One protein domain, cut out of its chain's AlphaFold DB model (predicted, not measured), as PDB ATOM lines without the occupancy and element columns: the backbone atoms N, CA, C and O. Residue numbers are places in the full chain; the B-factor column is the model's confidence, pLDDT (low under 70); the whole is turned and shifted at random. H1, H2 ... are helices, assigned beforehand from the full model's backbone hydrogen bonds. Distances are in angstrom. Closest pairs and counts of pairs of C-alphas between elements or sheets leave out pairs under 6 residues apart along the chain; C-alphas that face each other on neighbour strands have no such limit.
ATOM      1  N   PRO A  10      43.891 -29.624  10.007       55.84
ATOM      2  CA  PRO A  10      43.313 -30.868  10.524       55.84
ATOM      3  C   PRO A  10      42.171 -31.396   9.643       55.84
ATOM      4  O   PRO A  10      42.115 -32.592   9.371       55.84
ATOM      5  N   GLU A  11      41.375 -30.499   9.057       55.00
ATOM      6  CA  GLU A  11      40.224 -30.859   8.216       55.00
ATOM      7  C   GLU A  11      40.590 -31.639   6.947       55.00
ATOM      8  O   GLU A  11      39.811 -32.457   6.457       55.00
ATOM      9  N   ARG A  12      41.800 -31.427   6.412       56.97
ATOM     10  CA  ARG A  12      42.265 -32.149   5.222       56.97
ATOM     11  C   ARG A  12      42.579 -33.608   5.551       56.97
ATOM     12  O   ARG A  12      42.250 -34.497   4.771       56.97
ATOM     13  N   THR A  13      43.144 -33.842   6.734       61.34
ATOM     14  CA  THR A  13      43.467 -35.180   7.243       61.34
ATOM     15  C   THR A  13      42.198 -35.982   7.543       61.34
ATOM     16  O   THR A  13      42.128 -37.172   7.228       61.34
ATOM     17  N   ASP A  14      41.165 -35.334   8.088       75.62
ATOM     18  CA  ASP A  14      39.872 -35.974   8.358       75.62
ATOM     19  C   ASP A  14      39.169 -36.412   7.065       75.62
ATOM     20  O   ASP A  14      38.653 -37.534   6.974       75.62
ATOM     21  N   TRP A  15      39.223 -35.573   6.023       79.88
ATOM     22  CA  TRP A  15      38.710 -35.932   4.703       79.88
ATOM     23  C   TRP A  15      39.468 -37.107   4.078       79.88
ATOM     24  O   TRP A  15      38.833 -38.040   3.586       79.88
ATOM     25  N   ASP A  16      40.801 -37.111   4.119       78.44
ATOM     26  CA  ASP A  16      41.605 -38.187   3.529       78.44
ATOM     27  C   ASP A  16      41.301 -39.553   4.173       78.44
ATOM     28  O   ASP A  16      41.164 -40.563   3.471       78.44
ATOM     29  N   ASN A  17      41.082 -39.584   5.492       80.88
ATOM     30  CA  ASN A  17      40.657 -40.787   6.213       80.88
ATOM     31  C   ASN A  17      39.254 -41.251   5.786       80.88
ATOM     32  O   ASN A  17      39.036 -42.434   5.496       80.88
ATOM     33  N   HIS A  18      38.301 -40.319   5.690       81.44
ATOM     34  CA  HIS A  18      36.950 -40.607   5.203       81.44
ATOM     35  C   HIS A  18      36.967 -41.131   3.765       81.44
ATOM     36  O   HIS A  18      36.301 -42.122   3.446       81.44
ATOM     37  N   ARG A  19      37.770 -40.509   2.903       83.88
ATOM     38  CA  ARG A  19      37.958 -40.907   1.513       83.88
ATOM     39  C   ARG A  19      38.557 -42.303   1.410       83.88
ATOM     40  O   ARG A  19      38.067 -43.086   0.599       83.88
ATOM     41  N   ALA A  20      39.578 -42.637   2.198       83.19
ATOM     42  CA  ALA A  20      40.187 -43.967   2.182       83.19
ATOM     43  C   ALA A  20      39.153 -45.056   2.516       83.19
ATOM     44  O   ALA A  20      39.037 -46.050   1.796       83.19
ATOM     45  N   ARG A  21      38.320 -44.817   3.539       84.50
ATOM     46  CA  ARG A  21      37.219 -45.717   3.909       84.50
ATOM     47  C   ARG A  21      36.180 -45.846   2.794       84.50
ATOM     48  O   ARG A  21      35.775 -46.953   2.449       84.50
ATOM     49  N   LEU A  22      35.764 -44.726   2.205       84.81
ATOM     50  CA  LEU A  22      34.773 -44.707   1.127       84.81
ATOM     51  C   LEU A  22      35.304 -45.342  -0.158       84.81
ATOM     52  O   LEU A  22      34.558 -46.024  -0.848       84.81
ATOM     53  N   SER A  23      36.591 -45.188  -0.458       84.75
ATOM     54  CA  SER A  23      37.229 -45.838  -1.602       84.75
ATOM     55  C   SER A  23      37.322 -47.354  -1.425       84.75
ATOM     56  O   SER A  23      37.291 -48.071  -2.424       84.75
ATOM     57  N   ALA A  24      37.430 -47.848  -0.188       84.69
ATOM     58  CA  ALA A  24      37.356 -49.279   0.101       84.69
ATOM     59  C   ALA A  24      35.925 -49.823  -0.065       84.69
ATOM     60  O   ALA A  24      35.745 -50.939  -0.545       84.69
ATOM     61  N   GLN A  25      34.909 -49.027   0.285       82.06
ATOM     62  CA  GLN A  25      33.492 -49.394   0.137       82.06
ATOM     63  C   GLN A  25      32.989 -49.280  -1.310       82.06
ATOM     64  O   GLN A  25      32.169 -50.081  -1.751       82.06
ATOM     65  N   PHE A  26      33.489 -48.297  -2.060       83.25
ATOM     66  CA  PHE A  26      33.098 -48.002  -3.437       83.25
ATOM     67  C   PHE A  26      34.336 -47.965  -4.349       83.25
ATOM     68  O   PHE A  26      34.757 -46.890  -4.797       83.25
ATOM     69  N   PRO A  27      34.943 -49.130  -4.638       83.31
ATOM     70  CA  PRO A  27      36.159 -49.198  -5.436       83.31
ATOM     71  C   PRO A  27      35.935 -48.665  -6.858       83.31
ATOM     72  O   PRO A  27      34.900 -48.898  -7.483       83.31
ATOM     73  N   GLY A  28      36.923 -47.932  -7.377       82.31
ATOM     74  CA  GLY A  28      36.903 -47.377  -8.737       82.31
ATOM     75  C   GLY A  28      36.066 -46.104  -8.915       82.31
ATOM     76  O   GLY A  28      35.986 -45.585 -10.031       82.31
ATOM     77  N   GLN A  29      35.463 -45.572  -7.850       85.44
ATOM     78  CA  GLN A  29      34.719 -44.315  -7.922       85.44
ATOM     79  C   GLN A  29      35.631 -43.092  -7.837       85.44
ATOM     80  O   GLN A  29      36.673 -43.091  -7.183       85.44
ATOM     81  N   LYS A  30      35.215 -42.015  -8.508       85.69
ATOM     82  CA  LYS A  30      35.924 -40.731  -8.466       85.69
ATOM     83  C   LYS A  30      35.760 -40.075  -7.100       85.69
ATOM     84  O   LYS A  30      34.694 -40.153  -6.499       85.69
ATOM     85  N   GLU A  31      36.772 -39.329  -6.677       85.38
ATOM     86  CA  GLU A  31      36.779 -38.599  -5.404       85.38
ATOM     87  C   GLU A  31      35.562 -37.679  -5.226       85.38
ATOM     88  O   GLU A  31      34.946 -37.662  -4.167       85.38
ATOM     89  N   SER A  32      35.134 -37.003  -6.294       86.00
ATOM     90  CA  SER A  32      33.919 -36.185  -6.292       86.00
ATOM     91  C   SER A  32      32.639 -36.983  -6.021       86.00
ATOM     92  O   SER A  32      31.715 -36.468  -5.402       86.00
ATOM     93  N   VAL A  33      32.574 -38.247  -6.445       87.69
ATOM     94  CA  VAL A  33      31.450 -39.142  -6.129       87.69
ATOM     95  C   VAL A  33      31.520 -39.562  -4.665       87.69
ATOM     96  O   VAL A  33      30.507 -39.492  -3.979       87.69
ATOM     97  N   LEU A  34      32.706 -39.942  -4.177       89.25
ATOM     98  CA  LEU A  34      32.913 -40.340  -2.780       89.25
ATOM     99  C   LEU A  34      32.546 -39.204  -1.813       89.25
ATOM    100  O   LEU A  34      31.870 -39.447  -0.818       89.25
ATOM    101  N   PHE A  35      32.903 -37.962  -2.146       88.50
ATOM    102  CA  PHE A  35      32.524 -36.776  -1.374       88.50
ATOM    103  C   PHE A  35      31.006 -36.577  -1.328       88.50
ATOM    104  O   PHE A  35      30.423 -36.404  -0.260       88.50
ATOM    105  N   CYS A  36      30.326 -36.687  -2.473       86.56
ATOM    106  CA  CYS A  36      28.866 -36.620  -2.493       86.56
ATOM    107  C   CYS A  36      28.220 -37.758  -1.688       86.56
ATOM    108  O   CYS A  36      27.204 -37.531  -1.038       86.56
ATOM    109  N   VAL A  37      28.791 -38.967  -1.704       87.62
ATOM    110  CA  VAL A  37      28.300 -40.091  -0.893       87.62
ATOM    111  C   VAL A  37      28.432 -39.780   0.598       87.62
ATOM    112  O   VAL A  37      27.466 -39.978   1.332       87.62
ATOM    113  N   SER A  38      29.573 -39.248   1.048       87.81
ATOM    114  CA  SER A  38      29.774 -38.920   2.467       87.81
ATOM    115  C   SER A  38      28.786 -37.861   2.956       87.81
ATOM    116  O   SER A  38      28.256 -37.974   4.058       87.81
ATOM    117  N   LYS A  39      28.506 -36.853   2.123       87.00
ATOM    118  CA  LYS A  39      27.558 -35.780   2.442       87.00
ATOM    119  C   LYS A  39      26.112 -36.262   2.445       87.00
ATOM    120  O   LYS A  39      25.394 -35.977   3.392       87.00
ATOM    121  N   LEU A  40      25.712 -37.065   1.461       85.31
ATOM    122  CA  LEU A  40      24.362 -37.637   1.403       85.31
ATOM    123  C   LEU A  40      24.076 -38.652   2.519       85.31
ATOM    124  O   LEU A  40      22.916 -38.855   2.866       85.31
ATOM    125  N   GLN A  41      25.104 -39.301   3.074       82.94
ATOM    126  CA  GLN A  41      24.953 -40.166   4.249       82.94
ATOM    127  C   GLN A  41      24.647 -39.367   5.522       82.94
ATOM    128  O   GLN A  41      23.883 -39.842   6.357       82.94
ATOM    129  N   ALA A  42      25.240 -38.178   5.671       81.75
ATOM    130  CA  ALA A  42      24.975 -37.290   6.801       81.75
ATOM    131  C   ALA A  42      23.648 -36.534   6.628       81.75
ATOM    132  O   ALA A  42      22.858 -36.458   7.565       81.75
ATOM    133  N   GLU A  43      23.387 -36.021   5.423       81.62
ATOM    134  CA  GLU A  43      22.192 -35.243   5.110       81.62
ATOM    135  C   GLU A  43      21.582 -35.672   3.759       81.62
ATOM    136  O   GLU A  43      21.974 -35.186   2.695       81.62
ATOM    137  N   PRO A  44      20.594 -36.587   3.771       78.62
ATOM    138  CA  PRO A  44      20.019 -37.164   2.550       78.62
ATOM    139  C   PRO A  44      19.280 -36.155   1.661       78.62
ATOM    140  O   PRO A  44      19.107 -36.386   0.461       78.62
ATOM    141  N   SER A  45      18.814 -35.049   2.246       75.31
ATOM    142  CA  SER A  45      18.106 -33.970   1.553       75.31
ATOM    143  C   SER A  45      19.033 -32.922   0.940       75.31
ATOM    144  O   SER A  45      18.551 -32.108   0.151       75.31
ATOM    145  N   ALA A  46      20.334 -32.946   1.253       77.25
ATOM    146  CA  ALA A  46      21.279 -31.956   0.756       77.25
ATOM    147  C   ALA A  46      21.440 -32.038  -0.773       77.25
ATOM    148  O   ALA A  46      21.555 -33.107  -1.394       77.25
ATOM    149  N   GLY A  47      21.427 -30.872  -1.404       77.94
ATOM    150  CA  GLY A  47      21.645 -30.662  -2.823       77.94
ATOM    151  C   GLY A  47      23.082 -30.257  -3.132       77.94
ATOM    152  O   GLY A  47      23.876 -29.934  -2.260       77.94
ATOM    153  N   LEU A  48      23.421 -30.228  -4.425       76.19
ATOM    154  CA  LEU A  48      24.778 -29.899  -4.876       76.19
ATOM    155  C   LEU A  48      25.256 -28.520  -4.406       76.19
ATOM    156  O   LEU A  48      26.454 -28.325  -4.268       76.19
ATOM    157  N   ALA A  49      24.330 -27.577  -4.216       77.31
ATOM    158  CA  ALA A  49      24.636 -26.230  -3.756       77.31
ATOM    159  C   ALA A  49      25.167 -26.220  -2.315       77.31
ATOM    160  O   ALA A  49      26.095 -25.472  -2.036       77.31
ATOM    161  N   ASP A  50      24.643 -27.094  -1.453       75.50
ATOM    162  CA  ASP A  50      24.870 -27.041  -0.005       75.50
ATOM    163  C   ASP A  50      26.297 -27.448   0.386       75.50
ATOM    164  O   ASP A  50      26.851 -26.937   1.348       75.50
ATOM    165  N   PHE A  51      26.930 -28.324  -0.396       81.88
ATOM    166  CA  PHE A  51      28.300 -28.799  -0.155       81.88
ATOM    167  C   PHE A  51      29.282 -28.412  -1.273       81.88
ATOM    168  O   PHE A  51      30.391 -28.949  -1.350       81.88
ATOM    169  N   ARG A  52      28.900 -27.486  -2.165       82.31
ATOM    170  CA  ARG A  52      29.783 -27.002  -3.239       82.31
ATOM    171  C   ARG A  52      30.981 -26.239  -2.688       82.31
ATOM    172  O   ARG A  52      32.091 -26.424  -3.186       82.31
ATOM    173  N   ASP A  53      30.745 -25.406  -1.684       79.12
ATOM    174  CA  ASP A  53      31.773 -24.560  -1.084       79.12
ATOM    175  C   ASP A  53      32.775 -25.401  -0.283       79.12
ATOM    176  O   ASP A  53      33.984 -25.212  -0.396       79.12
ATOM    177  N   GLU A  54      32.287 -26.429   0.415       81.19
ATOM    178  CA  GLU A  54      33.132 -27.406   1.104       81.19
ATOM    179  C   GLU A  54      33.986 -28.232   0.134       81.19
ATOM    180  O   GLU A  54      35.182 -28.430   0.349       81.19
ATOM    181  N   ALA A  55      33.406 -28.677  -0.986       83.50
ATOM    182  CA  ALA A  55      34.171 -29.369  -2.017       83.50
ATOM    183  C   ALA A  55      35.255 -28.466  -2.625       83.50
ATOM    184  O   ALA A  55      36.358 -28.934  -2.909       83.50
ATOM    185  N   ALA A  56      34.965 -27.172  -2.804       83.56
ATOM    186  CA  ALA A  56      35.936 -26.197  -3.284       83.56
ATOM    187  C   ALA A  56      37.073 -25.975  -2.274       83.56
ATOM    188  O   ALA A  56      38.231 -25.917  -2.689       83.56
ATOM    189  N   ALA A  57      36.770 -25.937  -0.972       80.06
ATOM    190  CA  ALA A  57      37.772 -25.857   0.094       80.06
ATOM    191  C   ALA A  57      38.730 -27.065   0.094       80.06
ATOM    192  O   ALA A  57      39.923 -26.917   0.362       80.06
ATOM    193  N   LEU A  58      38.232 -28.244  -0.290       79.00
ATOM    194  CA  LEU A  58      39.024 -29.471  -0.445       79.00
ATOM    195  C   LEU A  58      39.688 -29.613  -1.828       79.00
ATOM    196  O   LEU A  58      40.440 -30.559  -2.058       79.00
ATOM    197  N   GLY A  59      39.427 -28.691  -2.761       81.56
ATOM    198  CA  GLY A  59      39.946 -28.746  -4.131       81.56
ATOM    199  C   GLY A  59      39.300 -29.825  -5.010       81.56
ATOM    200  O   GLY A  59      39.872 -30.214  -6.029       81.56
ATOM    201  N   ILE A  60      38.117 -30.321  -4.641       80.81
ATOM    202  CA  ILE A  60      37.411 -31.392  -5.347       80.81
ATOM    203  C   ILE A  60      36.497 -30.781  -6.423       80.81
ATOM    204  O   ILE A  60      35.523 -30.093  -6.099       80.81
ATOM    205  N   PRO A  61      36.725 -31.057  -7.722       76.44
ATOM    206  CA  PRO A  61      35.866 -30.540  -8.779       76.44
ATOM    207  C   PRO A  61      34.487 -31.216  -8.740       76.44
ATOM    208  O   PRO A  61      34.329 -32.398  -9.068       76.44
ATOM    209  N   MET A  62      33.466 -30.449  -8.356       75.88
ATOM    210  CA  MET A  62      32.073 -30.900  -8.316       75.88
ATOM    211  C   MET A  62      31.419 -30.850  -9.695       75.88
ATOM    212  O   MET A  62      31.413 -29.827 -10.376       75.88
ATOM    213  N   ALA A  63      30.793 -31.959 -10.085       76.00
ATOM    214  CA  ALA A  63      29.984 -32.054 -11.294       76.00
ATOM    215  C   ALA A  63      28.610 -32.635 -10.952       76.00
ATOM    216  O   ALA A  63      28.515 -33.566 -10.156       76.00
ATOM    217  N   GLY A  64      27.545 -32.176 -11.621       73.62
ATOM    218  CA  GLY A  64      26.185 -32.708 -11.410       73.62
ATOM    219  C   GLY A  64      26.069 -34.224 -11.609       73.62
ATOM    220  O   GLY A  64      25.257 -34.887 -10.966       73.62
ATOM    221  N   ARG A  65      26.947 -34.801 -12.441       78.62
ATOM    222  CA  ARG A  65      27.057 -36.255 -12.627       78.62
ATOM    223  C   ARG A  65      27.556 -36.977 -11.375       78.62
ATOM    224  O   ARG A  65      27.103 -38.087 -11.135       78.62
ATOM    225  N   ALA A  66      28.436 -36.359 -10.585       82.81
ATOM    226  CA  ALA A  66      28.973 -36.963  -9.369       82.81
ATOM    227  C   ALA A  66      27.882 -37.141  -8.307       82.81
ATOM    228  O   ALA A  66      27.748 -38.224  -7.744       82.81
ATOM    229  N   LEU A  67      27.032 -36.124  -8.131       83.56
ATOM    230  CA  LEU A  67      25.882 -36.205  -7.235       83.56
ATOM    231  C   LEU A  67      24.878 -37.269  -7.686       83.56
ATOM    232  O   LEU A  67      24.388 -38.043  -6.871       83.56
ATOM    233  N   HIS A  68      24.576 -37.330  -8.985       81.75
ATOM    234  CA  HIS A  68      23.687 -38.365  -9.503       81.75
ATOM    235  C   HIS A  68      24.263 -39.769  -9.271       81.75
ATOM    236  O   HIS A  68      23.557 -40.627  -8.754       81.75
ATOM    237  N   SER A  69      25.547 -39.991  -9.572       82.12
ATOM    238  CA  SER A  69      26.232 -41.258  -9.291       82.12
ATOM    239  C   SER A  69      26.210 -41.618  -7.805       82.12
ATOM    240  O   SER A  69      25.935 -42.764  -7.476       82.12
ATOM    241  N   ALA A  70      26.422 -40.653  -6.909       85.44
ATOM    242  CA  ALA A  70      26.335 -40.879  -5.469       85.44
ATOM    243  C   ALA A  70      24.921 -41.294  -5.032       85.44
ATOM    244  O   ALA A  70      24.764 -42.271  -4.304       85.44
ATOM    245  N   LYS A  71      23.877 -40.627  -5.544       83.25
ATOM    246  CA  LYS A  71      22.477 -41.009  -5.280       83.25
ATOM    247  C   LYS A  71      22.144 -42.403  -5.806       83.25
ATOM    248  O   LYS A  71      21.376 -43.116  -5.172       83.25
ATOM    249  N   VAL A  72      22.717 -42.800  -6.940       83.94
ATOM    250  CA  VAL A  72      22.555 -44.152  -7.494       83.94
ATOM    251  C   VAL A  72      23.220 -45.194  -6.601       83.94
ATOM    252  O   VAL A  72      22.595 -46.201  -6.288       83.94
ATOM    253  N   LEU A  73      24.454 -44.943  -6.155       83.69
ATOM    254  CA  LEU A  73      25.179 -45.843  -5.250       83.69
ATOM    255  C   LEU A  73      24.458 -46.026  -3.911       83.69
ATOM    256  O   LEU A  73      24.507 -47.106  -3.333       83.69
ATOM    257  N   LEU A  74      23.761 -44.990  -3.445       82.81
ATOM    258  CA  LEU A  74      22.945 -45.026  -2.230       82.81
ATOM    259  C   LEU A  74      21.520 -45.562  -2.458       82.81
ATOM    260  O   LEU A  74      20.709 -45.535  -1.536       82.81
ATOM    261  N   GLY A  75      21.171 -45.997  -3.674       81.62
ATOM    262  CA  GLY A  75      19.827 -46.488  -4.007       81.62
ATOM    263  C   GLY A  75      18.730 -45.411  -4.020       81.62
ATOM    264  O   GLY A  75      17.563 -45.719  -4.235       81.62
ATOM    265  N   MET A  76      19.092 -44.138  -3.840       74.25
ATOM    266  CA  MET A  76      18.176 -42.990  -3.830       74.25
ATOM    267  C   MET A  76      17.754 -42.554  -5.240       74.25
ATOM    268  O   MET A  76      16.754 -41.860  -5.414       74.25
ATOM    269  N   ALA A  77      18.526 -42.926  -6.262       71.62
ATOM    270  CA  ALA A  77      18.195 -42.691  -7.659       71.62
ATOM    271  C   ALA A  77      18.338 -43.989  -8.452       71.62
ATOM    272  O   ALA A  77      19.372 -44.646  -8.411       71.62
ATOM    273  N   GLN A  78      17.324 -44.343  -9.236       60.09
ATOM    274  CA  GLN A  78      17.458 -45.457 -10.166       60.09
ATOM    275  C   GLN A  78      18.213 -44.996 -11.412       60.09
ATOM    276  O   GLN A  78      17.771 -44.082 -12.120       60.09
ATOM    277  N   THR A  79      19.314 -45.667 -11.748       53.88
ATOM    278  CA  THR A  79      19.802 -45.660 -13.128       53.88
ATOM    279  C   THR A  79      18.777 -46.391 -13.971       53.88
ATOM    280  O   THR A  79      18.812 -47.615 -14.070       53.88
ATOM    281  N   LYS A  80      17.849 -45.658 -14.598       50.81
ATOM    282  CA  LYS A  80      17.084 -46.226 -15.710       50.81
ATOM    283  C   LYS A  80      18.112 -46.752 -16.714       50.81
ATOM    284  O   LYS A  80      18.901 -45.934 -17.202       50.81
TER     285      LYS A  80
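This is residues 10 to 80 of the 145 residues of an uncharacterized protein of Planctomycetes bacterium (UniProt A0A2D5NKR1). H2 lies in the middle of a small all-helix domain, with H1 crossing it on one side, about perpendicular, and H4 packed on its opposite side at a steep tilt. The short H3 lies near H2 on a third side, and the length of the whole runs from the beginning of H1 at Pro 10 to the end of the tail after H4 at Lys 80. The printed part has 71 residues with four named helices, in the order H1, H2, H3, H4, and no named strand. The whole is compact, with a radius of gyration of the C-alphas of 11.4 A and spans of 39 by 26 by 20 A.

The printed part opens with H1, residues 10 to 25, whose C-alpha 10 stands at (43.313, -30.868, 10.524); it is 23.4 A long from first to last C-alpha and is the longest helix, with 16 residues. H2, residues 31 to 42, is 17.0 A long and begins with C-alpha 31 at (36.779, -38.599, -5.404). H3, residues 52 to 57, has six residues and is 8.7 A long. H4, residues 64 to 73, is 14.5 A long and ends with C-alpha 73 at (25.179, -45.843, -5.250). Residues 74 to 80 follow it.

H1 touches H2 with residues 18 to 23 alone, and their closest C-alphas, those of Leu 22 and Leu 34, are 6.1 A apart. The lines of H1 and H2 are about perpendicular, at 85 degrees. H2 and H3 are close but not clearly touching: their closest C-alphas, those of Phe 35 and Ala 55, are 7.6 A apart. H2 and H3 run opposite ways at a steep tilt of 62 degrees. H2 and H4 touch, with 15 pairs of C-alphas within 8 A; the closest are those of Val 33 and Ala 66, 4.6 A apart. H2 and H4 run the same way at a steep tilt of 59 degrees. H1 is apart from H3 and from H4, and H3 is apart from H4. In H1, H2, H3 and H4 every O i to N i+4 pair is within hydrogen-bond range.

The two C-alphas farthest apart are those of Pro 10 and Lys 80, at 40.2 A. The printed part has no cut. The link from H1 to H2, five residues, is tight; the links from H2 to H3, nine residues, and from H3 to H4, six residues, are short. The mean pLDDT of the printed part is 79.2, and the model's confidence is under 70 at residues 10 to 13, which belong to H1, and at residues 78 to 80.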